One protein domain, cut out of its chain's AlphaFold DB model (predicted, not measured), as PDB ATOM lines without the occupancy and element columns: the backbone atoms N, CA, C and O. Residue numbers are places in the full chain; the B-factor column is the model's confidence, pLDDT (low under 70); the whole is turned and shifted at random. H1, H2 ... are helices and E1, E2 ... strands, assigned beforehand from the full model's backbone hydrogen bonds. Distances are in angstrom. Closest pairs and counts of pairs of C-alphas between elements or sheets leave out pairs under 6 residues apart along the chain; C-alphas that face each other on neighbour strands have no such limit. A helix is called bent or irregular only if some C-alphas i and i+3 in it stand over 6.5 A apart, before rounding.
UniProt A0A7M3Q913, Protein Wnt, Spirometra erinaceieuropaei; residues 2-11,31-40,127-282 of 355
ATOM      1  N   ARG A   2      61.121 -14.262  88.733       24.23
ATOM      2  CA  ARG A   2      60.816 -15.432  87.900       24.23
ATOM      3  C   ARG A   2      59.296 -15.631  87.817       24.23
ATOM      4  O   ARG A   2      58.635 -15.474  88.834       24.23
ATOM      5  N   CYS A   3      58.790 -15.967  86.628       26.61
ATOM      6  CA  CYS A   3      57.540 -16.698  86.345       26.61
ATOM      7  C   CYS A   3      56.339 -16.511  87.303       26.61
ATOM      8  O   CYS A   3      55.720 -17.494  87.698       26.61
ATOM      9  N   SER A   4      55.972 -15.276  87.667       33.56
ATOM     10  CA  SER A   4      54.820 -15.018  88.558       33.56
ATOM     11  C   SER A   4      53.514 -14.685  87.818       33.56
ATOM     12  O   SER A   4      52.464 -14.619  88.447       33.56
ATOM     13  N   HIS A   5      53.545 -14.486  86.496       35.88
ATOM     14  CA  HIS A   5      52.412 -13.919  85.743       35.88
ATOM     15  C   HIS A   5      51.497 -14.989  85.114       35.88
ATOM     16  O   HIS A   5      50.321 -14.733  84.885       35.88
ATOM     17  N   ALA A   6      51.985 -16.222  84.926       36.34
ATOM     18  CA  ALA A   6      51.139 -17.369  84.568       36.34
ATOM     19  C   ALA A   6      50.209 -17.792  85.727       36.34
ATOM     20  O   ALA A   6      49.136 -18.345  85.500       36.34
ATOM     21  N   LEU A   7      50.602 -17.485  86.971       35.97
ATOM     22  CA  LEU A   7      49.792 -17.700  88.170       35.97
ATOM     23  C   LEU A   7      48.548 -16.790  88.174       35.97
ATOM     24  O   LEU A   7      47.490 -17.202  88.627       35.97
ATOM     25  N   GLU A   8      48.662 -15.577  87.628       33.50
ATOM     26  CA  GLU A   8      47.583 -14.577  87.569       33.50
ATOM     27  C   GLU A   8      46.516 -14.929  86.519       33.50
ATOM     28  O   GLU A   8      45.325 -14.786  86.784       33.50
ATOM     29  N   ALA A   9      46.911 -15.500  85.370       34.94
ATOM     30  CA  ALA A   9      45.968 -15.955  84.337       34.94
ATOM     31  C   ALA A   9      45.083 -17.096  84.852       34.94
ATOM     32  O   ALA A   9      43.895 -17.190  84.549       34.94
ATOM     33  N   PHE A  10      45.681 -17.958  85.670       34.72
ATOM     34  CA  PHE A  10      44.998 -19.076  86.289       34.72
ATOM     35  C   PHE A  10      44.155 -18.635  87.494       34.72
ATOM     36  O   PHE A  10      43.030 -19.104  87.641       34.72
ATOM     37  N   LYS A  11      44.622 -17.672  88.307       30.61
ATOM     38  CA  LYS A  11      43.787 -17.013  89.328       30.61
ATOM     39  C   LYS A  11      42.536 -16.377  88.707       30.61
ATOM     40  O   LYS A  11      41.462 -16.510  89.277       30.61
ATOM     41  N   SER A  31      48.247  -7.464  80.588       33.00
ATOM     42  CA  SER A  31      48.388  -6.871  79.269       33.00
ATOM     43  C   SER A  31      48.961  -7.913  78.298       33.00
ATOM     44  O   SER A  31      49.763  -8.770  78.679       33.00
ATOM     45  N   SER A  32      48.642  -7.816  77.007       35.59
ATOM     46  CA  SER A  32      49.334  -8.622  75.986       35.59
ATOM     47  C   SER A  32      50.864  -8.447  76.031       35.59
ATOM     48  O   SER A  32      51.614  -9.339  75.620       35.59
ATOM     49  N   SER A  33      51.337  -7.330  76.594       32.50
ATOM     50  CA  SER A  33      52.756  -7.082  76.813       32.50
ATOM     51  C   SER A  33      53.411  -8.036  77.818       32.50
ATOM     52  O   SER A  33      54.600  -8.315  77.678       32.50
ATOM     53  N   ASP A  34      52.650  -8.611  78.755       34.72
ATOM     54  CA  ASP A  34      53.144  -9.580  79.741       34.72
ATOM     55  C   ASP A  34      53.185 -11.007  79.179       34.72
ATOM     56  O   ASP A  34      54.128 -11.753  79.447       34.72
ATOM     57  N   ALA A  35      52.233 -11.362  78.309       36.75
ATOM     58  CA  ALA A  35      52.263 -12.613  77.548       36.75
ATOM     59  C   ALA A  35      53.453 -12.646  76.574       36.75
ATOM     60  O   ALA A  35      54.217 -13.610  76.547       36.75
ATOM     61  N   ALA A  36      53.681 -11.548  75.843       34.72
ATOM     62  CA  ALA A  36      54.827 -11.416  74.949       34.72
ATOM     63  C   ALA A  36      56.162 -11.366  75.713       34.72
ATOM     64  O   ALA A  36      57.155 -11.888  75.222       34.72
ATOM     65  N   ARG A  37      56.199 -10.788  76.924       40.03
ATOM     66  CA  ARG A  37      57.379 -10.810  77.808       40.03
ATOM     67  C   ARG A  37      57.679 -12.216  78.339       40.03
ATOM     68  O   ARG A  37      58.845 -12.573  78.447       40.03
ATOM     69  N   THR A  38      56.648 -13.012  78.620       39.41
ATOM     70  CA  THR A  38      56.799 -14.415  79.040       39.41
ATOM     71  C   THR A  38      57.374 -15.259  77.898       39.41
ATOM     72  O   THR A  38      58.387 -15.918  78.103       39.41
ATOM     73  N   ALA A  39      56.852 -15.116  76.673       35.41
ATOM     74  CA  ALA A  39      57.421 -15.748  75.474       35.41
ATOM     75  C   ALA A  39      58.844 -15.237  75.137       35.41
ATOM     76  O   ALA A  39      59.681 -15.978  74.636       35.41
ATOM     77  N   ALA A  40      59.149 -13.971  75.449       35.62
ATOM     78  CA  ALA A  40      60.461 -13.354  75.244       35.62
ATOM     79  C   ALA A  40      61.568 -13.889  76.167       35.62
ATOM     80  O   ALA A  40      62.742 -13.886  75.797       35.62
ATOM     81  N   TYR A 127      49.312 -36.625  84.964       54.59
ATOM     82  CA  TYR A 127      49.484 -37.082  83.581       54.59
ATOM     83  C   TYR A 127      49.897 -35.963  82.601       54.59
ATOM     84  O   TYR A 127      50.296 -36.233  81.467       54.59
ATOM     85  N   SER A 128      49.813 -34.692  83.005       57.50
ATOM     86  CA  SER A 128      50.258 -33.566  82.182       57.50
ATOM     87  C   SER A 128      51.779 -33.422  82.240       57.50
ATOM     88  O   SER A 128      52.333 -32.878  83.197       57.50
ATOM     89  N   TYR A 129      52.462 -33.897  81.200       52.22
ATOM     90  CA  TYR A 129      53.894 -33.673  81.027       52.22
ATOM     91  C   TYR A 129      54.192 -32.178  80.849       52.22
ATOM     92  O   TYR A 129      53.558 -31.489  80.045       52.22
ATOM     93  N   GLY A 130      55.190 -31.696  81.590       57.38
ATOM     94  CA  GLY A 130      55.732 -30.349  81.440       57.38
ATOM     95  C   GLY A 130      55.021 -29.243  82.214       57.38
ATOM     96  O   GLY A 130      54.862 -28.134  81.705       57.38
ATOM     97  N   LEU A 131      54.572 -29.548  83.436       63.34
ATOM     98  CA  LEU A 131      54.166 -28.533  84.405       63.34
ATOM     99  C   LEU A 131      55.269 -28.263  85.419       63.34
ATOM    100  O   LEU A 131      55.812 -29.176  86.042       63.34
ATOM    101  N   SER A 132      55.522 -26.980  85.659       67.19
ATOM    102  CA  SER A 132      56.351 -26.542  86.778       67.19
ATOM    103  C   SER A 132      55.716 -26.935  88.118       67.19
ATOM    104  O   SER A 132      54.497 -27.082  88.237       67.19
ATOM    105  N   ARG A 133      56.531 -27.023  89.178       69.88
ATOM    106  CA  ARG A 133      56.050 -27.347  90.537       69.88
ATOM    107  C   ARG A 133      54.925 -26.418  91.008       69.88
ATOM    108  O   ARG A 133      53.981 -26.881  91.640       69.88
ATOM    109  N   SER A 134      55.001 -25.131  90.669       68.75
ATOM    110  CA  SER A 134      53.968 -24.147  91.016       68.75
ATOM    111  C   SER A 134      52.667 -24.374  90.243       68.75
ATOM    112  O   SER A 134      51.591 -24.280  90.821       68.75
ATOM    113  N   GLN A 135      52.749 -24.717  88.954       68.25
ATOM    114  CA  GLN A 135      51.571 -25.044  88.138       68.25
ATOM    115  C   GLN A 135      50.925 -26.358  88.582       68.25
ATOM    116  O   GLN A 135      49.703 -26.458  88.614       68.25
ATOM    117  N   LEU A 136      51.733 -27.343  88.974       72.50
ATOM    118  CA  LEU A 136      51.252 -28.611  89.509       72.50
ATOM    119  C   LEU A 136      50.510 -28.414  90.836       72.50
ATOM    120  O   LEU A 136      49.415 -28.944  91.011       72.50
ATOM    121  N   ALA A 137      51.062 -27.607  91.749       76.38
ATOM    122  CA  ALA A 137      50.394 -27.250  93.001       76.38
ATOM    123  C   ALA A 137      49.038 -26.576  92.745       76.38
ATOM    124  O   ALA A 137      48.038 -26.927  93.365       76.38
ATOM    125  N   LEU A 138      48.997 -25.666  91.774       75.00
ATOM    126  CA  LEU A 138      47.803 -24.921  91.409       75.00
ATOM    127  C   LEU A 138      46.738 -25.802  90.724       75.00
ATOM    128  O   LEU A 138      45.557 -25.716  91.054       75.00
ATOM    129  N   CYS A 139      47.156 -26.715  89.846       72.62
ATOM    130  CA  CYS A 139      46.287 -27.742  89.269       72.62
ATOM    131  C   CYS A 139      45.707 -28.652  90.358       72.62
ATOM    132  O   CYS A 139      44.518 -28.952  90.362       72.62
ATOM    133  N   HIS A 140      46.528 -29.068  91.326       77.50
ATOM    134  CA  HIS A 140      46.072 -29.880  92.450       77.50
ATOM    135  C   HIS A 140      45.144 -29.134  93.412       77.50
ATOM    136  O   HIS A 140      44.376 -29.796  94.118       77.50
ATOM    137  N   GLN A 141      45.254 -27.808  93.488       81.44
ATOM    138  CA  GLN A 141      44.408 -26.953  94.316       81.44
ATOM    139  C   GLN A 141      43.045 -26.692  93.665       81.44
ATOM    140  O   GLN A 141      42.044 -26.675  94.370       81.44
ATOM    141  N   HIS A 142      43.005 -26.544  92.339       75.81
ATOM    142  CA  HIS A 142      41.800 -26.216  91.564       75.81
ATOM    143  C   HIS A 142      41.466 -27.300  90.537       75.81
ATOM    144  O   HIS A 142      41.165 -27.027  89.375       75.81
ATOM    145  N   PHE A 143      41.589 -28.555  90.961       74.12
ATOM    146  CA  PHE A 143      41.412 -29.724  90.102       74.12
ATOM    147  C   PHE A 143      40.011 -29.778  89.470       74.12
ATOM    148  O   PHE A 143      39.864 -30.150  88.308       74.12
ATOM    149  N   ASP A 144      38.999 -29.367  90.226       71.00
ATOM    150  CA  ASP A 144      37.594 -29.255  89.834       71.00
ATOM    151  C   ASP A 144      37.355 -28.266  88.683       71.00
ATOM    152  O   ASP A 144      36.451 -28.467  87.873       71.00
ATOM    153  N   HIS A 145      38.204 -27.247  88.538       72.19
ATOM    154  CA  HIS A 145      38.132 -26.286  87.437       72.19
ATOM    155  C   HIS A 145      38.873 -26.747  86.171       72.19
ATOM    156  O   HIS A 145      38.669 -26.186  85.093       72.19
ATOM    157  N   MET A 146      39.730 -27.771  86.246       71.00
ATOM    158  CA  MET A 146      40.562 -28.180  85.103       71.00
ATOM    159  C   MET A 146      39.755 -28.612  83.866       71.00
ATOM    160  O   MET A 146      40.139 -28.226  82.759       71.00
ATOM    161  N   PRO A 147      38.608 -29.316  83.992       70.75
ATOM    162  CA  PRO A 147      37.768 -29.629  82.838       70.75
ATOM    163  C   PRO A 147      37.279 -28.383  82.082       70.75
ATOM    164  O   PRO A 147      37.337 -28.348  80.852       70.75
ATOM    165  N   VAL A 148      36.839 -27.333  82.790       72.12
ATOM    166  CA  VAL A 148      36.348 -26.095  82.150       72.12
ATOM    167  C   VAL A 148      37.484 -25.240  81.594       72.12
ATOM    168  O   VAL A 148      37.330 -24.657  80.519       72.12
ATOM    169  N   VAL A 149      38.651 -25.235  82.249       72.19
ATOM    170  CA  VAL A 149      39.882 -24.640  81.702       72.19
ATOM    171  C   VAL A 149      40.222 -25.282  80.359       72.19
ATOM    172  O   VAL A 149      40.554 -24.577  79.403       72.19
ATOM    173  N   GLY A 150      40.066 -26.604  80.249       70.19
ATOM    174  CA  GLY A 150      40.340 -27.288  78.997       70.19
ATOM    175  C   GLY A 150      39.348 -27.024  77.875       70.19
ATOM    176  O   GLY A 150      39.735 -26.781  76.729       70.19
ATOM    177  N   VAL A 151      38.059 -26.941  78.202       75.31
ATOM    178  CA  VAL A 151      37.049 -26.476  77.242       75.31
ATOM    179  C   VAL A 151      37.375 -25.063  76.746       75.31
ATOM    180  O   VAL A 151      37.305 -24.816  75.541       75.31
ATOM    181  N   GLY A 152      37.781 -24.158  77.643       75.62
ATOM    182  CA  GLY A 152      38.182 -22.793  77.300       75.62
ATOM    183  C   GLY A 152      39.381 -22.739  76.350       75.62
ATOM    184  O   GLY A 152      39.321 -22.048  75.332       75.62
ATOM    185  N   ALA A 153      40.429 -23.520  76.624       75.44
ATOM    186  CA  ALA A 153      41.602 -23.619  75.755       75.44
ATOM    187  C   ALA A 153      41.229 -24.112  74.346       75.44
ATOM    188  O   ALA A 153      41.636 -23.510  73.349       75.44
ATOM    189  N   ARG A 154      40.383 -25.147  74.248       77.06
ATOM    190  CA  ARG A 154      39.898 -25.665  72.959       77.06
ATOM    191  C   ARG A 154      39.097 -24.623  72.177       77.06
ATOM    192  O   ARG A 154      39.310 -24.480  70.977       77.06
ATOM    193  N   ILE A 155      38.204 -23.889  72.840       82.06
ATOM    194  CA  ILE A 155      37.435 -22.798  72.220       82.06
ATOM    195  C   ILE A 155      38.380 -21.694  71.705       82.06
ATOM    196  O   ILE A 155      38.181 -21.180  70.601       82.06
ATOM    197  N   GLY A 156      39.432 -21.377  72.468       83.31
ATOM    198  CA  GLY A 156      40.519 -20.473  72.081       83.31
ATOM    199  C   GLY A 156      41.199 -20.880  70.773       83.31
ATOM    200  O   GLY A 156      41.237 -20.094  69.824       83.31
ATOM    201  N   ILE A 157      41.677 -22.127  70.703       81.06
ATOM    202  CA  ILE A 157      42.337 -22.681  69.510       81.06
ATOM    203  C   ILE A 157      41.391 -22.718  68.312       81.06
ATOM    204  O   ILE A 157      41.766 -22.256  67.240       81.06
ATOM    205  N   GLN A 158      40.148 -23.173  68.492       86.00
ATOM    206  CA  GLN A 158      39.164 -23.187  67.408       86.00
ATOM    207  C   GLN A 158      38.943 -21.788  66.831       86.00
ATOM    208  O   GLN A 158      38.907 -21.622  65.615       86.00
ATOM    209  N   GLN A 159      38.853 -20.749  67.670       90.38
ATOM    210  CA  GLN A 159      38.784 -19.389  67.131       90.38
ATOM    211  C   GLN A 159      40.073 -18.930  66.473       90.38
ATOM    212  O   GLN A 159      40.009 -18.186  65.500       90.38
ATOM    213  N   CYS A 160      41.228 -19.350  66.970       88.81
ATOM    214  CA  CYS A 160      42.492 -19.048  66.322       88.81
ATOM    215  C   CYS A 160      42.544 -19.625  64.899       88.81
ATOM    216  O   CYS A 160      42.844 -18.896  63.952       88.81
ATOM    217  N   GLU A 161      42.167 -20.893  64.730       89.19
ATOM    218  CA  GLU A 161      42.068 -21.552  63.425       89.19
ATOM    219  C   GLU A 161      41.071 -20.839  62.505       89.19
ATOM    220  O   GLU A 161      41.379 -20.598  61.338       89.19
ATOM    221  N   GLU A 162      39.917 -20.412  63.029       90.56
ATOM    222  CA  GLU A 162      38.922 -19.655  62.261       90.56
ATOM    223  C   GLU A 162      39.437 -18.280  61.803       90.56
ATOM    224  O   GLU A 162      39.297 -17.930  60.629       90.56
ATOM    225  N   GLN A 163      40.077 -17.497  62.686       91.81
ATOM    226  CA  GLN A 163      40.628 -16.184  62.310       91.81
ATOM    227  C   GLN A 163      41.742 -16.311  61.256       91.81
ATOM    228  O   GLN A 163      41.861 -15.470  60.363       91.81
ATOM    229  N   PHE A 164      42.542 -17.377  61.329       90.50
ATOM    230  CA  PHE A 164      43.718 -17.585  60.484       90.50
ATOM    231  C   PHE A 164      43.501 -18.583  59.331       90.50
ATOM    232  O   PHE A 164      44.437 -18.870  58.578       90.50
ATOM    233  N   LYS A 165      42.264 -19.052  59.112       88.31
ATOM    234  CA  LYS A 165      41.907 -20.097  58.133       88.31
ATOM    235  C   LYS A 165      42.478 -19.869  56.732       88.31
ATOM    236  O   LYS A 165      42.911 -20.820  56.084       88.31
ATOM    237  N   TYR A 166      42.540 -18.614  56.285       87.38
ATOM    238  CA  TYR A 166      43.021 -18.222  54.952       87.38
ATOM    239  C   TYR A 166      44.307 -17.372  54.978       87.38
ATOM    240  O   TYR A 166      44.588 -16.640  54.032       87.38
ATOM    241  N   ARG A 167      45.095 -17.444  56.061       88.50
ATOM    242  CA  ARG A 167      46.443 -16.847  56.180       88.50
ATOM    243  C   ARG A 167      47.519 -17.917  56.006       88.50
ATOM    244  O   ARG A 167      47.220 -19.093  56.180       88.50
ATOM    245  N   HIS A 168      48.769 -17.558  55.693       88.25
ATOM    246  CA  HIS A 168      49.841 -18.555  55.499       88.25
ATOM    247  C   HIS A 168      50.069 -19.460  56.715       88.25
ATOM    248  O   HIS A 168      50.246 -20.663  56.547       88.25
ATOM    249  N   TRP A 169      49.979 -18.903  57.921       87.06
ATOM    250  CA  TRP A 169      49.866 -19.654  59.169       87.06
ATOM    251  C   TRP A 169      48.390 -19.777  59.553       87.06
ATOM    252  O   TRP A 169      47.695 -18.768  59.548       87.06
ATOM    253  N   ASN A 170      47.911 -20.988  59.849       86.56
ATOM    254  CA  ASN A 170      46.495 -21.298  60.106       86.56
ATOM    255  C   ASN A 170      46.194 -21.677  61.560       86.56
ATOM    256  O   ASN A 170      45.158 -22.277  61.822       86.56
ATOM    257  N   CYS A 171      47.119 -21.408  62.480       84.19
ATOM    258  CA  CYS A 171      47.013 -21.822  63.875       84.19
ATOM    259  C   CYS A 171      46.924 -23.340  64.126       84.19
ATOM    260  O   CYS A 171      46.672 -23.755  65.252       84.19
ATOM    261  N   SER A 172      47.179 -24.181  63.114       73.69
ATOM    262  CA  SER A 172      47.121 -25.632  63.303       73.69
ATOM    263  C   SER A 172      48.325 -26.145  64.099       73.69
ATOM    264  O   SER A 172      49.483 -25.923  63.743       73.69
ATOM    265  N   SER A 173      48.032 -26.892  65.162       57.84
ATOM    266  CA  SER A 173      49.025 -27.497  66.067       57.84
ATOM    267  C   SER A 173      49.415 -28.921  65.668       57.84
ATOM    268  O   SER A 173      50.062 -29.642  66.420       57.84
ATOM    269  N   ALA A 174      49.055 -29.323  64.447       46.38
ATOM    270  CA  ALA A 174      48.993 -30.703  63.967       46.38
ATOM    271  C   ALA A 174      50.334 -31.468  63.879       46.38
ATOM    272  O   ALA A 174      50.351 -32.597  63.398       46.38
ATOM    273  N   ARG A 175      51.463 -30.887  64.302       45.16
ATOM    274  CA  ARG A 175      52.771 -31.568  64.307       45.16
ATOM    275  C   ARG A 175      53.433 -31.666  65.675       45.16
ATOM    276  O   ARG A 175      54.469 -32.309  65.774       45.16
ATOM    277  N   GLU A 176      52.852 -31.077  66.712       48.19
ATOM    278  CA  GLU A 176      53.424 -31.087  68.056       48.19
ATOM    279  C   GLU A 176      52.369 -31.592  69.049       48.19
ATOM    280  O   GLU A 176      51.194 -31.255  68.902       48.19
ATOM    281  N   PRO A 177      52.743 -32.353  70.092       45.31
ATOM    282  CA  PRO A 177      51.810 -32.846  71.114       45.31
ATOM    283  C   PRO A 177      51.170 -31.731  71.968       45.31
ATOM    284  O   PRO A 177      50.472 -32.014  72.940       45.31
ATOM    285  N   PHE A 178      51.407 -30.462  71.623       50.69
ATOM    286  CA  PHE A 178      51.072 -29.279  72.402       50.69
ATOM    287  C   PHE A 178      50.188 -28.322  71.612       50.69
ATOM    288  O   PHE A 178      50.410 -28.086  70.426       50.69
ATOM    289  N   ALA A 179      49.241 -27.698  72.317       44.53
ATOM    290  CA  ALA A 179      48.171 -26.851  71.782       44.53
ATOM    291  C   ALA A 179      48.606 -25.731  70.825       44.53
ATOM    292  O   ALA A 179      47.772 -25.261  70.065       44.53
ATOM    293  N   LEU A 180      49.865 -25.280  70.885       52.00
ATOM    294  CA  LEU A 180      50.421 -24.176  70.085       52.00
ATOM    295  C   LEU A 180      51.815 -24.484  69.493       52.00
ATOM    296  O   LEU A 180      52.431 -23.620  68.867       52.00
ATOM    297  N   GLY A 181      52.314 -25.713  69.678       54.06
ATOM    298  CA  GLY A 181      53.573 -26.208  69.111       54.06
ATOM    299  C   GLY A 181      54.780 -25.258  69.197       54.06
ATOM    300  O   GLY A 181      55.058 -24.647  70.228       54.06
ATOM    301  N   SER A 182      55.517 -25.142  68.086       49.75
ATOM    302  CA  SER A 182      56.733 -24.326  67.938       49.75
ATOM    303  C   SER A 182      56.484 -22.817  67.840       49.75
ATOM    304  O   SER A 182      57.425 -22.037  68.000       49.75
ATOM    305  N   VAL A 183      55.237 -22.391  67.613       55.62
ATOM    306  CA  VAL A 183      54.860 -20.970  67.526       55.62
ATOM    307  C   VAL A 183      55.076 -20.291  68.875       55.62
ATOM    308  O   VAL A 183      55.546 -19.162  68.920       55.62
ATOM    309  N   ALA A 184      54.864 -21.013  69.978       55.34
ATOM    310  CA  ALA A 184      55.167 -20.519  71.317       55.34
ATOM    311  C   ALA A 184      56.672 -20.295  71.573       55.34
ATOM    312  O   ALA A 184      57.017 -19.561  72.489       55.34
ATOM    313  N   ARG A 185      57.573 -20.890  70.772       59.38
ATOM    314  CA  ARG A 185      59.033 -20.814  70.993       59.38
ATOM    315  C   ARG A 185      59.679 -19.529  70.487       59.38
ATOM    316  O   ARG A 185      60.806 -19.239  70.867       59.38
ATOM    317  N   HIS A 186      58.999 -18.795  69.613       69.50
ATOM    318  CA  HIS A 186      59.511 -17.555  69.041       69.50
ATOM    319  C   HIS A 186      58.577 -16.404  69.394       69.50
ATOM    320  O   HIS A 186      57.357 -16.571  69.468       69.50
ATOM    321  N   GLY A 187      59.140 -15.212  69.575       79.94
ATOM    322  CA  GLY A 187      58.374 -14.020  69.910       79.94
ATOM    323  C   GLY A 187      57.691 -13.401  68.692       79.94
ATOM    324  O   GLY A 187      57.792 -12.189  68.519       79.94
ATOM    325  N   THR A 188      57.054 -14.193  67.825       87.06
ATOM    326  CA  THR A 188      56.400 -13.690  66.606       87.06
ATOM    327  C   THR A 188      55.011 -13.121  66.894       87.06
ATOM    328  O   THR A 188      54.436 -13.313  67.971       87.06
ATOM    329  N   LYS A 189      54.430 -12.425  65.910       88.75
ATOM    330  CA  LYS A 189      53.061 -11.895  66.018       88.75
ATOM    331  C   LYS A 189      52.030 -13.004  66.239       88.75
ATOM    332  O   LYS A 189      51.095 -12.822  67.014       88.75
ATOM    333  N   GLU A 190      52.204 -14.144  65.573       87.56
ATOM    334  CA  GLU A 190      51.309 -15.303  65.666       87.56
ATOM    335  C   GLU A 190      51.330 -15.888  67.078       87.56
ATOM    336  O   GLU A 190      50.277 -16.177  67.640       87.56
ATOM    337  N   SER A 191      52.516 -15.958  67.692       83.31
ATOM    338  CA  SER A 191      52.684 -16.349  69.094       83.31
ATOM    339  C   SER A 191      51.969 -15.395  70.046       83.31
ATOM    340  O   SER A 191      51.241 -15.832  70.939       83.31
ATOM    341  N   GLY A 192      52.111 -14.084  69.828       86.25
ATOM    342  CA  GLY A 192      51.419 -13.069  70.622       86.25
ATOM    343  C   GLY A 192      49.894 -13.207  70.553       86.25
ATOM    344  O   GLY A 192      49.223 -13.159  71.584       86.25
ATOM    345  N   PHE A 193      49.346 -13.439  69.356       88.44
ATOM    346  CA  PHE A 193      47.914 -13.684  69.179       88.44
ATOM    347  C   PHE A 193      47.469 -14.993  69.834       88.44
ATOM    348  O   PHE A 193      46.485 -14.996  70.569       88.44
ATOM    349  N   ALA A 194      48.206 -16.084  69.616       83.69
ATOM    350  CA  ALA A 194      47.916 -17.398  70.179       83.69
ATOM    351  C   ALA A 194      47.842 -17.382  71.714       83.69
ATOM    352  O   ALA A 194      46.940 -17.985  72.301       83.69
ATOM    353  N   HIS A 195      48.737 -16.637  72.368       78.94
ATOM    354  CA  HIS A 195      48.691 -16.446  73.814       78.94
ATOM    355  C   HIS A 195      47.504 -15.584  74.258       78.94
ATOM    356  O   HIS A 195      46.869 -15.884  75.270       78.94
ATOM    357  N   ALA A 196      47.191 -14.529  73.501       86.06
ATOM    358  CA  ALA A 196      46.094 -13.622  73.816       86.06
ATOM    359  C   ALA A 196      44.721 -14.295  73.679       86.06
ATOM    360  O   ALA A 196      43.908 -14.189  74.592       86.06
ATOM    361  N   ILE A 197      44.464 -15.014  72.578       85.69
ATOM    362  CA  ILE A 197      43.172 -15.678  72.330       85.69
ATOM    363  C   ILE A 197      42.906 -16.790  73.337       85.69
ATOM    364  O   ILE A 197      41.781 -16.986  73.790       85.69
ATOM    365  N   SER A 198      43.961 -17.477  73.745       77.38
ATOM    366  CA  SER A 198      43.844 -18.614  74.636       77.38
ATOM    367  C   SER A 198      43.841 -18.186  76.122       77.38
ATOM    368  O   SER A 198      43.449 -18.963  76.984       77.38
ATOM    369  N   SER A 199      44.172 -16.917  76.414       78.25
ATOM    370  CA  SER A 199      44.020 -16.262  77.731       78.25
ATOM    371  C   SER A 199      42.929 -15.177  77.721       78.25
ATOM    372  O   SER A 199      42.929 -14.279  78.562       78.25
ATOM    373  N   ALA A 200      42.002 -15.219  76.756       81.38
ATOM    374  CA  ALA A 200      41.109 -14.108  76.411       81.38
ATOM    375  C   ALA A 200      40.038 -13.748  77.462       81.38
ATOM    376  O   ALA A 200      39.139 -12.970  77.154       81.38
ATOM    377  N   GLY A 201      40.123 -14.248  78.699       73.06
ATOM    378  CA  GLY A 201      39.174 -13.947  79.776       73.06
ATOM    379  C   GLY A 201      38.967 -12.442  79.997       73.06
ATOM    380  O   GLY A 201      37.829 -11.974  80.060       73.06
ATOM    381  N   VAL A 202      40.050 -11.659  79.983       61.34
ATOM    382  CA  VAL A 202      39.993 -10.189  80.089       61.34
ATOM    383  C   VAL A 202      39.302  -9.556  78.875       61.34
ATOM    384  O   VAL A 202      38.481  -8.652  79.023       61.34
ATOM    385  N   ALA A 203      39.589 -10.040  77.662       74.75
ATOM    386  CA  ALA A 203      38.981  -9.522  76.435       74.75
ATOM    387  C   ALA A 203      37.479  -9.844  76.354       74.75
ATOM    388  O   ALA A 203      36.691  -8.998  75.931       74.75
ATOM    389  N   VAL A 204      37.070 -11.034  76.804       80.56
ATOM    390  CA  VAL A 204      35.661 -11.447  76.900       80.56
ATOM    391  C   VAL A 204      34.887 -10.501  77.818       80.56
ATOM    392  O   VAL A 204      33.804 -10.044  77.446       80.56
ATOM    393  N   TYR A 205      35.453 -10.177  78.986       76.31
ATOM    394  CA  TYR A 205      34.829  -9.271  79.948       76.31
ATOM    395  C   TYR A 205      34.799  -7.821  79.453       76.31
ATOM    396  O   TYR A 205      33.753  -7.181  79.481       76.31
ATOM    397  N   LYS A 206      35.915  -7.305  78.915       77.62
ATOM    398  CA  LYS A 206      35.996  -5.939  78.364       77.62
ATOM    399  C   LYS A 206      34.988  -5.697  77.238       77.62
ATOM    400  O   LYS A 206      34.504  -4.582  77.069       77.62
ATOM    401  N   LEU A 207      34.689  -6.730  76.453       85.25
ATOM    402  CA  LEU A 207      33.721  -6.668  75.359       85.25
ATOM    403  C   LEU A 207      32.294  -7.016  75.803       85.25
ATOM    404  O   LEU A 207      31.406  -7.066  74.949       85.25
ATOM    405  N   ALA A 208      32.054  -7.288  77.086       89.62
ATOM    406  CA  ALA A 208      30.728  -7.612  77.582       89.62
ATOM    407  C   ALA A 208      29.735  -6.480  77.285       89.62
ATOM    408  O   ALA A 208      30.067  -5.293  77.278       89.62
ATOM    409  N   THR A 209      28.499  -6.866  77.002       91.81
ATOM    410  CA  THR A 209      27.413  -5.949  76.661       91.81
ATOM    411  C   THR A 209      26.319  -6.039  77.700       91.81
ATOM    412  O   THR A 209      26.093  -7.096  78.284       91.81
ATOM    413  N   VAL A 210      25.590  -4.949  77.903       94.00
ATOM    414  CA  VAL A 210      24.396  -4.981  78.744       94.00
ATOM    415  C   VAL A 210      23.275  -5.670  77.970       94.00
ATOM    416  O   VAL A 210      22.861  -5.196  76.913       94.00
ATOM    417  N   ALA A 211      22.793  -6.789  78.499       93.81
ATOM    418  CA  ALA A 211      21.599  -7.467  78.023       93.81
ATOM    419  C   ALA A 211      20.435  -7.133  78.952       93.81
ATOM    420  O   ALA A 211      20.613  -7.062  80.164       93.81
ATOM    421  N   CYS A 212      19.243  -6.927  78.395       95.38
ATOM    422  CA  CYS A 212      18.058  -6.588  79.173       95.38
ATOM    423  C   CYS A 212      16.886  -7.488  78.799       95.38
ATOM    424  O   CYS A 212      16.660  -7.763  77.619       95.38
ATOM    425  N   LYS A 213      16.095  -7.877  79.799       95.62
ATOM    426  CA  LYS A 213      14.797  -8.525  79.621       95.62
ATOM    427  C   LYS A 213      13.686  -7.593  80.070       95.62
ATOM    428  O   LYS A 213      13.754  -6.998  81.144       95.62
ATOM    429  N   CYS A 214      12.673  -7.466  79.224       96.81
ATOM    430  CA  CYS A 214      11.511  -6.629  79.475       96.81
ATOM    431  C   CYS A 214      10.418  -7.434  80.184       96.81
ATOM    432  O   CYS A 214      10.152  -8.582  79.827       96.81
ATOM    433  N   HIS A 215       9.820  -6.828  81.206       95.06
ATOM    434  CA  HIS A 215       8.849  -7.444  82.114       95.06
ATOM    435  C   HIS A 215       7.570  -6.610  82.271       95.06
ATOM    436  O   HIS A 215       6.744  -6.908  83.130       95.06
ATOM    437  N   GLY A 216       7.395  -5.549  81.484       94.88
ATOM    438  CA  GLY A 216       6.177  -4.750  81.504       94.88
ATOM    439  C   GLY A 216       4.970  -5.508  80.947       94.88
ATOM    440  O   GLY A 216       5.095  -6.553  80.300       94.88
ATOM    441  N   MET A 217       3.777  -4.958  81.189       94.19
ATOM    442  CA  MET A 217       2.509  -5.511  80.703       94.19
ATOM    443  C   MET A 217       2.594  -5.815  79.198       94.19
ATOM    444  O   MET A 217       3.097  -4.996  78.425       94.19
ATOM    445  N   SER A 218       2.139  -7.004  78.790       91.81
ATOM    446  CA  SER A 218       2.188  -7.490  77.401       91.81
ATOM    447  C   SER A 218       3.592  -7.520  76.758       91.81
ATOM    448  O   SER A 218       3.712  -7.433  75.537       91.81
ATOM    449  N   GLY A 219       4.663  -7.635  77.554       89.69
ATOM    450  CA  GLY A 219       6.047  -7.659  77.057       89.69
ATOM    451  C   GLY A 219       6.653  -6.274  76.812       89.69
ATOM    452  O   GLY A 219       7.733  -6.166  76.230       89.69
ATOM    453  N   SER A 220       5.987  -5.208  77.265       94.56
ATOM    454  CA  SER A 220       6.526  -3.848  77.199       94.56
ATOM    455  C   SER A 220       7.812  -3.696  78.024       94.56
ATOM    456  O   SER A 220       8.032  -4.368  79.031       94.56
ATOM    457  N   CYS A 221       8.684  -2.777  77.612       95.50
ATOM    458  CA  CYS A 221       9.958  -2.507  78.289       95.50
ATOM    459  C   CYS A 221       9.885  -1.401  79.349       95.50
ATOM    460  O   CYS A 221      10.929  -0.916  79.781       95.50
ATOM    461  N   SER A 222       8.677  -1.009  79.781       93.94
ATOM    462  CA  SER A 222       8.474  -0.006  80.838       93.94
ATOM    463  C   SER A 222       9.110  -0.425  82.166       93.94
ATOM    464  O   SER A 222       9.627   0.415  82.892       93.94
ATOM    465  N   LEU A 223       9.130  -1.732  82.443       94.25
ATOM    466  CA  LEU A 223       9.981  -2.344  83.456       94.25
ATOM    467  C   LEU A 223      10.923  -3.324  82.757       94.25
ATOM    468  O   LEU A 223      10.481  -4.169  81.972       94.25
ATOM    469  N   ARG A 224      12.220  -3.226  83.041       95.75
ATOM    470  CA  ARG A 224      13.227  -4.142  82.506       95.75
ATOM    471  C   ARG A 224      14.310  -4.420  83.532       95.75
ATOM    472  O   ARG A 224      14.694  -3.530  84.286       95.75
ATOM    473  N   THR A 225      14.834  -5.633  83.484       95.06
ATOM    474  CA  THR A 225      15.991  -6.054  84.270       95.06
ATOM    475  C   THR A 225      17.154  -6.250  83.319       95.06
ATOM    476  O   THR A 225      17.015  -6.945  82.313       95.06
ATOM    477  N   CYS A 226      18.285  -5.623  83.618       96.88
ATOM    478  CA  CYS A 226      19.486  -5.695  82.800       96.88
ATOM    479  C   CYS A 226      20.628  -6.358  83.571       96.88
ATOM    480  O   CYS A 226      20.722  -6.213  84.786       96.88
ATOM    481  N   TRP A 227      21.497  -7.061  82.857       95.31
ATOM    482  CA  TRP A 227      22.701  -7.683  83.395       95.31
ATOM    483  C   TRP A 227      23.840  -7.602  82.382       95.31
ATOM    484  O   TRP A 227      23.630  -7.435  81.177       95.31
ATOM    485  N   THR A 228      25.066  -7.731  82.872       93.81
ATOM    486  CA  THR A 228      26.247  -7.833  82.016       93.81
ATOM    487  C   THR A 228      26.282  -9.217  81.376       93.81
ATOM    488  O   THR A 228      26.319 -10.233  82.067       93.81
ATOM    489  N   GLN A 229      26.268  -9.265  80.048       91.94
ATOM    490  CA  GLN A 229      26.373 -10.484  79.257       91.94
ATOM    491  C   GLN A 229      27.723 -10.523  78.543       91.94
ATOM    492  O   GLN A 229      28.110  -9.572  77.864       91.94
ATOM    493  N   LEU A 230      28.435 -11.643  78.675       90.06
ATOM    494  CA  LEU A 230      29.714 -11.846  77.998       90.06
ATOM    495  C   LEU A 230      29.542 -11.794  76.477       90.06
ATOM    496  O   LEU A 230      28.552 -12.282  75.926       90.06
ATOM    497  N   SER A 231      30.532 -11.218  75.796       90.19
ATOM    498  CA  SER A 231      30.515 -11.149  74.336       90.19
ATOM    499  C   SER A 231      30.651 -12.540  73.705       90.19
ATOM    500  O   SER A 231      31.430 -13.359  74.200       90.19
ATOM    501  N   PRO A 232      29.984 -12.805  72.562       91.44
ATOM    502  CA  PRO A 232      30.228 -14.013  71.786       91.44
ATOM    503  C   PRO A 232      31.710 -14.138  71.431       91.44
ATOM    504  O   PRO A 232      32.331 -13.175  70.972       91.44
ATOM    505  N   PHE A 233      32.273 -15.336  71.572       90.56
ATOM    506  CA  PHE A 233      33.715 -15.538  71.424       90.56
ATOM    507  C   PHE A 233      34.240 -15.220  70.009       90.56
ATOM    508  O   PHE A 233      35.379 -14.795  69.843       90.56
ATOM    509  N   ARG A 234      33.380 -15.287  68.982       92.69
ATOM    510  CA  ARG A 234      33.685 -14.795  67.625       92.69
ATOM    511  C   ARG A 234      34.064 -13.308  67.607       92.69
ATOM    512  O   ARG A 234      34.990 -12.931  66.897       92.69
ATOM    513  N   ARG A 235      33.374 -12.466  68.386       93.25
ATOM    514  CA  ARG A 235      33.673 -11.026  68.492       93.25
ATOM    515  C   ARG A 235      35.006 -10.793  69.198       93.25
ATOM    516  O   ARG A 235      35.756  -9.905  68.812       93.25
ATOM    517  N   VAL A 236      35.314 -11.618  70.198       91.12
ATOM    518  CA  VAL A 236      36.607 -11.608  70.896       91.12
ATOM    519  C   VAL A 236      37.739 -11.973  69.935       91.12
ATOM    520  O   VAL A 236      38.730 -11.252  69.864       91.12
ATOM    521  N   GLY A 237      37.560 -13.031  69.137       92.44
ATOM    522  CA  GLY A 237      38.508 -13.430  68.094       92.44
ATOM    523  C   GLY A 237      38.755 -12.326  67.065       92.44
ATOM    524  O   GLY A 237      39.906 -12.003  66.788       92.44
ATOM    525  N   GLN A 238      37.690 -11.688  66.570       94.00
ATOM    526  CA  GLN A 238      37.787 -10.549  65.647       94.00
ATOM    527  C   GLN A 238      38.549  -9.371  66.266       94.00
ATOM    528  O   GLN A 238      39.481  -8.853  65.657       94.00
ATOM    529  N   HIS A 239      38.206  -8.997  67.501       92.75
ATOM    530  CA  HIS A 239      38.870  -7.909  68.213       92.75
ATOM    531  C   HIS A 239      40.370  -8.171  68.397       92.75
ATOM    532  O   HIS A 239      41.197  -7.303  68.128       92.75
ATOM    533  N   LEU A 240      40.747  -9.380  68.817       92.12
ATOM    534  CA  LEU A 240      42.155  -9.749  68.968       92.12
ATOM    535  C   LEU A 240      42.879  -9.825  67.619       92.12
ATOM    536  O   LEU A 240      44.063  -9.496  67.548       92.12
ATOM    537  N   HIS A 241      42.187 -10.212  66.545       92.88
ATOM    538  CA  HIS A 241      42.772 -10.264  65.206       92.88
ATOM    539  C   HIS A 241      43.063  -8.848  64.676       92.88
ATOM    540  O   HIS A 241      44.126  -8.607  64.111       92.88
ATOM    541  N   GLU A 242      42.201  -7.867  64.951       93.38
ATOM    542  CA  GLU A 242      42.495  -6.450  64.676       93.38
ATOM    543  C   GLU A 242      43.739  -5.966  65.438       93.38
ATOM    544  O   GLU A 242      44.587  -5.260  64.883       93.38
ATOM    545  N   LYS A 243      43.899  -6.382  66.702       91.69
ATOM    546  CA  LYS A 243      45.109  -6.078  67.480       91.69
ATOM    547  C   LYS A 243      46.358  -6.766  66.931       91.69
ATOM    548  O   LYS A 243      47.443  -6.200  67.048       91.69
ATOM    549  N   TYR A 244      46.216  -7.944  66.328       92.50
ATOM    550  CA  TYR A 244      47.296  -8.663  65.650       92.50
ATOM    551  C   TYR A 244      47.782  -7.934  64.395       92.50
ATOM    552  O   TYR A 244      48.990  -7.757  64.227       92.50
ATOM    553  N   GLU A 245      46.870  -7.426  63.564       93.00
ATOM    554  CA  GLU A 245      47.238  -6.621  62.390       93.00
ATOM    555  C   GLU A 245      47.982  -5.335  62.796       93.00
ATOM    556  O   GLU A 245      48.927  -4.915  62.130       93.00
ATOM    557  N   GLY A 246      47.596  -4.740  63.931       91.94
ATOM    558  CA  GLY A 246      48.227  -3.555  64.516       91.94
ATOM    559  C   GLY A 246      49.369  -3.824  65.506       91.94
ATOM    560  O   GLY A 246      49.743  -2.904  66.239       91.94
ATOM    561  N   ALA A 247      49.898  -5.051  65.581       92.38
ATOM    562  CA  ALA A 247      50.895  -5.426  66.582       92.38
ATOM    563  C   ALA A 247      52.208  -4.632  66.435       92.38
ATOM    564  O   ALA A 247      52.655  -4.307  65.332       92.38
ATOM    565  N   ILE A 248      52.863  -4.334  67.562       92.44
ATOM    566  CA  ILE A 248      54.036  -3.452  67.616       92.44
ATOM    567  C   ILE A 248      55.301  -4.257  67.907       92.44
ATOM    568  O   ILE A 248      55.395  -4.944  68.926       92.44
ATOM    569  N   LYS A 249      56.318  -4.083  67.052       92.69
ATOM    570  CA  LYS A 249      57.636  -4.684  67.264       92.69
ATOM    571  C   LYS A 249      58.374  -3.997  68.407       92.69
ATOM    572  O   LYS A 249      58.594  -2.777  68.402       92.69
ATOM    573  N   VAL A 250      58.819  -4.794  69.362       91.25
ATOM    574  CA  VAL A 250      59.634  -4.376  70.497       91.25
ATOM    575  C   VAL A 250      60.969  -5.110  70.488       91.25
ATOM    576  O   VAL A 250      61.157  -6.109  69.809       91.25
ATOM    577  N   LYS A 251      61.927  -4.577  71.235       89.38
ATOM    578  CA  LYS A 251      63.231  -5.181  71.480       89.38
ATOM    579  C   LYS A 251      63.619  -4.955  72.928       89.38
ATOM    580  O   LYS A 251      63.189  -3.978  73.548       89.38
ATOM    581  N   PHE A 252      64.469  -5.816  73.458       86.38
ATOM    582  CA  PHE A 252      65.057  -5.572  74.763       86.38
ATOM    583  C   PHE A 252      65.995  -4.360  74.739       86.38
ATOM    584  O   PHE A 252      66.624  -4.027  73.730       86.38
ATOM    585  N   ASN A 253      66.089  -3.672  75.874       87.81
ATOM    586  CA  ASN A 253      67.169  -2.730  76.122       87.81
ATOM    587  C   ASN A 253      68.522  -3.474  76.142       87.81
ATOM    588  O   ASN A 253      68.575  -4.694  76.262       87.81
ATOM    589  N   LYS A 254      69.639  -2.737  76.083       87.75
ATOM    590  CA  LYS A 254      70.990  -3.337  76.097       87.75
ATOM    591  C   LYS A 254      71.265  -4.236  77.315       87.75
ATOM    592  O   LYS A 254      72.175  -5.047  77.266       87.75
ATOM    593  N   ARG A 255      70.508  -4.067  78.406       88.94
ATOM    594  CA  ARG A 255      70.641  -4.832  79.655       88.94
ATOM    595  C   ARG A 255      69.714  -6.056  79.721       88.94
ATOM    596  O   ARG A 255      69.743  -6.756  80.722       88.94
ATOM    597  N   GLY A 256      68.852  -6.280  78.727       82.75
ATOM    598  CA  GLY A 256      67.862  -7.364  78.736       82.75
ATOM    599  C   GLY A 256      66.697  -7.184  79.721       82.75
ATOM    600  O   GLY A 256      65.862  -8.070  79.844       82.75
ATOM    601  N   THR A 257      66.602  -6.060  80.435       80.50
ATOM    602  CA  THR A 257      65.665  -5.907  81.564       80.50
ATOM    603  C   THR A 257      64.309  -5.320  81.186       80.50
ATOM    604  O   THR A 257      63.328  -5.520  81.899       80.50
ATOM    605  N   GLN A 258      64.233  -4.564  80.089       83.06
ATOM    606  CA  GLN A 258      63.017  -3.847  79.708       83.06
ATOM    607  C   GLN A 258      62.802  -3.880  78.200       83.06
ATOM    608  O   GLN A 258      63.746  -3.711  77.427       83.06
ATOM    609  N   LEU A 259      61.541  -4.024  77.797       86.00
ATOM    610  CA  LEU A 259      61.111  -3.916  76.410       86.00
ATOM    611  C   LEU A 259      60.979  -2.448  75.998       86.00
ATOM    612  O   LEU A 259      60.422  -1.617  76.715       86.00
ATOM    613  N   ARG A 260      61.494  -2.126  74.815       89.06
ATOM    614  CA  ARG A 260      61.374  -0.816  74.172       89.06
ATOM    615  C   ARG A 260      60.934  -1.014  72.731       89.06
ATOM    616  O   ARG A 260      61.193  -2.051  72.131       89.06
ATOM    617  N   ARG A 261      60.300  -0.001  72.144       92.56
ATOM    618  CA  ARG A 261      59.935  -0.019  70.718       92.56
ATOM    619  C   ARG A 261      61.170  -0.259  69.851       92.56
ATOM    620  O   ARG A 261      62.226   0.323  70.110       92.56
ATOM    621  N   ALA A 262      61.026  -1.093  68.824       91.12
ATOM    622  CA  ALA A 262      62.133  -1.423  67.932       91.12
ATOM    623  C   ALA A 262      62.641  -0.193  67.155       91.12
ATOM    624  O   ALA A 262      63.857  -0.023  67.016       91.12
ATOM    625  N   SER A 263      61.717   0.681  66.738       91.25
ATOM    626  CA  SER A 263      61.961   1.934  66.016       91.25
ATOM    627  C   SER A 263      61.194   3.111  66.653       91.25
ATOM    628  O   SER A 263      60.083   2.904  67.152       91.25
ATOM    629  N   PRO A 264      61.741   4.345  66.638       89.56
ATOM    630  CA  PRO A 264      61.055   5.548  67.124       89.56
ATOM    631  C   PRO A 264      59.769   5.897  66.364       89.56
ATOM    632  O   PRO A 264      58.863   6.473  66.961       89.56
ATOM    633  N   HIS A 265      59.672   5.522  65.082       92.12
ATOM    634  CA  HIS A 265      58.499   5.787  64.236       92.12
ATOM    635  C   HIS A 265      57.281   4.932  64.609       92.12
ATOM    636  O   HIS A 265      56.159   5.227  64.205       92.12
ATOM    637  N   LEU A 266      57.485   3.869  65.393       89.75
ATOM    638  CA  LEU A 266      56.394   3.028  65.864       89.75
ATOM    639  C   LEU A 266      55.593   3.746  66.952       89.75
ATOM    640  O   LEU A 266      56.144   4.412  67.838       89.75
ATOM    641  N   ARG A 267      54.273   3.550  66.927       90.88
ATOM    642  CA  ARG A 267      53.345   4.079  67.937       90.88
ATOM    643  C   ARG A 267      53.759   3.658  69.345       90.88
ATOM    644  O   ARG A 267      54.437   2.649  69.535       90.88
ATOM    645  N   ARG A 268      53.397   4.465  70.346       89.38
ATOM    646  CA  ARG A 268      53.687   4.149  71.751       89.38
ATOM    647  C   ARG A 268      52.895   2.904  72.153       89.38
ATOM    648  O   ARG A 268      51.704   2.828  71.882       89.38
ATOM    649  N   VAL A 269      53.572   1.950  72.788       88.19
ATOM    650  CA  VAL A 269      52.940   0.723  73.288       88.19
ATOM    651  C   VAL A 269      52.069   1.073  74.494       88.19
ATOM    652  O   VAL A 269      52.499   1.825  75.367       88.19
ATOM    653  N   THR A 270      50.860   0.524  74.523       86.75
ATOM    654  CA  THR A 270      49.922   0.577  75.655       86.75
ATOM    655  C   THR A 270      49.525  -0.852  76.024       86.75
ATOM    656  O   THR A 270      49.816  -1.778  75.264       86.75
ATOM    657  N   SER A 271      48.847  -1.041  77.157       80.56
ATOM    658  CA  SER A 271      48.391  -2.361  77.622       80.56
ATOM    659  C   SER A 271      47.438  -3.075  76.648       80.56
ATOM    660  O   SER A 271      47.336  -4.298  76.675       80.56
ATOM    661  N   ASP A 272      46.785  -2.320  75.762       80.50
ATOM    662  CA  ASP A 272      45.790  -2.791  74.791       80.50
ATOM    663  C   ASP A 272      46.390  -3.244  73.441       80.50
ATOM    664  O   ASP A 272      45.660  -3.648  72.537       80.50
ATOM    665  N   HIS A 273      47.712  -3.136  73.260       84.94
ATOM    666  CA  HIS A 273      48.392  -3.520  72.019       84.94
ATOM    667  C   HIS A 273      49.004  -4.918  72.103       84.94
ATOM    668  O   HIS A 273      49.585  -5.275  73.129       84.94
ATOM    669  N   LEU A 274      48.972  -5.656  70.982       89.88
ATOM    670  CA  LEU A 274      49.766  -6.875  70.850       89.88
ATOM    671  C   LEU A 274      51.249  -6.564  70.598       89.88
ATOM    672  O   LEU A 274      51.623  -5.773  69.730       89.88
ATOM    673  N   ILE A 275      52.063  -7.218  71.419       90.69
ATOM    674  CA  ILE A 275      53.519  -7.377  71.419       90.69
ATOM    675  C   ILE A 275      54.159  -8.317  70.396       90.69
ATOM    676  O   ILE A 275      53.684  -9.445  70.327       90.69
ATOM    677  N   TYR A 276      55.274  -7.993  69.734       88.88
ATOM    678  CA  TYR A 276      56.164  -9.049  69.211       88.88
ATOM    679  C   TYR A 276      57.640  -8.632  69.179       88.88
ATOM    680  O   TYR A 276      57.956  -7.443  69.155       88.88
ATOM    681  N   LEU A 277      58.544  -9.609  69.204       86.94
ATOM    682  CA  LEU A 277      60.001  -9.440  69.178       86.94
ATOM    683  C   LEU A 277      60.589  -9.779  67.810       86.94
ATOM    684  O   LEU A 277      61.348  -8.993  67.241       86.94
ATOM    685  N   ASP A 278      60.213 -10.948  67.304       86.75
ATOM    686  CA  ASP A 278      60.845 -11.602  66.167       86.75
ATOM    687  C   ASP A 278      59.939 -11.504  64.946       86.75
ATOM    688  O   ASP A 278      58.711 -11.557  65.051       86.75
ATOM    689  N   ASP A 279      60.542 -11.348  63.771       89.50
ATOM    690  CA  ASP A 279      59.769 -11.352  62.535       89.50
ATOM    691  C   ASP A 279      59.207 -12.750  62.269       89.50
ATOM    692  O   ASP A 279      59.863 -13.765  62.516       89.50
ATOM    693  N   SER A 280      57.978 -12.796  61.758       88.12
ATOM    694  CA  SER A 280      57.352 -14.047  61.346       88.12
ATOM    695  C   SER A 280      58.202 -14.727  60.263       88.12
ATOM    696  O   SER A 280      58.680 -14.047  59.347       88.12
ATOM    697  N   PRO A 281      58.386 -16.057  60.320       86.62
ATOM    698  CA  PRO A 281      59.123 -16.773  59.293       86.62
ATOM    699  C   PRO A 281      58.408 -16.678  57.943       86.62
ATOM    700  O   PRO A 281      57.194 -16.472  57.856       86.62
ATOM    701  N   ASN A 282      59.155 -16.891  56.863       87.31
ATOM    702  CA  ASN A 282      58.552 -17.003  55.545       87.31
ATOM    703  C   ASN A 282      57.853 -18.366  55.399       87.31
ATOM    704  O   ASN A 282      58.470 -19.362  55.039       87.31
TER     705      ASN A 282
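What this domain is: This is residues 2 to 11, 31 to 40 and 127 to 282 of the 355 residues of the protein "Protein Wnt" of Spirometra erinaceieuropaei (UniProt A0A7M3Q913). A small body of crossed helices, with H6 in its middle and H2, H4 and H8 packed on it, bears a long arm, the two-stranded hairpin E1 and E2, which makes much of the length. A second, smaller hairpin, E3 and E4, lies at the other end of the body from this arm, while H4 runs out of the body to a loose corner with H3, and its residues 143 to 148 stick out. The printed part has 176 residues with eight named helices and four named strands, in the order H1 H2 H3 H4 H5 H6 H7 E1 E2 H8 E3 E4; the class is mostly helix, and each of the two sheets, E1 - E2 and E3 - E4, is antiparallel. The whole is only just loose, close to compact, with a radius of gyration of the C-alphas of 19.2 A and spans of 68 by 47 by 33 A.

How they stand to each other: E1, residues 209 to 214, and E2, residues 224 to 229, form an antiparallel hairpin at 153 degrees, with N 211 and O 227 at 2.9 A and N 227 and O 211 at 2.8 A, within hydrogen-bond range. H7, residues 201 to 206, comes before E1 over a tight link, and H8, residues 233 to 245, follows E2 over another. H7 and H8 only just touch, about perpendicular at 90 degrees, with 3 pairs of C-alphas within 8 A, the closest being Val 204 and Val 236 at 6.1 A. The hub is H6, residues 189 to 198, which touches H8 at a shallow tilt of 21 degrees, opposite ways, the closest C-alphas being those of Phe 193 and Tyr 244 at 6.2 A. H4, residues 143 to 164, touches H6 with residues 152 to 160 alone, at a steep tilt of 41 degrees, opposite ways; the closest C-alphas are those of Gly 156 and Ser 198, 4.6 A. H2, residues 32 to 40, touches H6 at a steep tilt of 62 degrees, opposite ways; the closest C-alphas are those of Ala 36 and Gly 192, 5.8 A. H5, residues 181 to 185, and H6 touch only at the corner, Ala 184 and Ser 191 having the closest C-alphas at 5.3 A. E3, residues 248 to 252, is near H2 and forms an antiparallel hairpin with E4, residues 259 to 261, with N 251 and O 260 at 2.8 A; residues 248 to 249 of E3 also pair with residues 275 to 276, parallel. H3, residues 133 to 141, is close but not clearly touching to H4, and likewise to H1, residues 6 to 11, where the C-alphas of Leu 7 and Gln 135 are closest at 7.6 A. Every O i to N i+4 pair is within hydrogen-bond range in H1, H2, H3, H6, H7 and H8; H4 has 16 of 18, and H5 0 of 1 with 1 of 2 O i to N i+3 pairs.

Where its parts are: E1 spans 16.2 A and E2 15.0 A; C-alpha 209 is at (27.413, -5.949, 76.661). H4, the longest helix, spans 32.1 A from C-alpha 143 at (41.412, -29.724, 90.102), and is irregular: C-alphas 144 and 147 are 7.0 A apart. H8 spans 18.5 A, H6 14.3 A and E3 13.3 A. H5 is neither bent nor irregular, but only just: C-alphas 181 and 184 are 6.3 A apart. E4 ends at C-alpha 261, (59.935, -0.019, 70.718).

The domain as a whole: The C-alphas farthest apart are those of Ser 218 and Lys 254, 68.9 A. Residues 12 to 30 and 41 to 126 are not printed; the gaps between C-alphas are 15.0 A from 11 to 31 and 27.4 A from 40 to 127. The link from H4 to H5, residues 165 to 180, is long, and residues 262 to 282 hold no named element. The mean pLDDT of the printed part is 76.4; 44 residues are under 70, namely 2 to 11, 31 to 40, 127 to 135, 173 to 186 and 202.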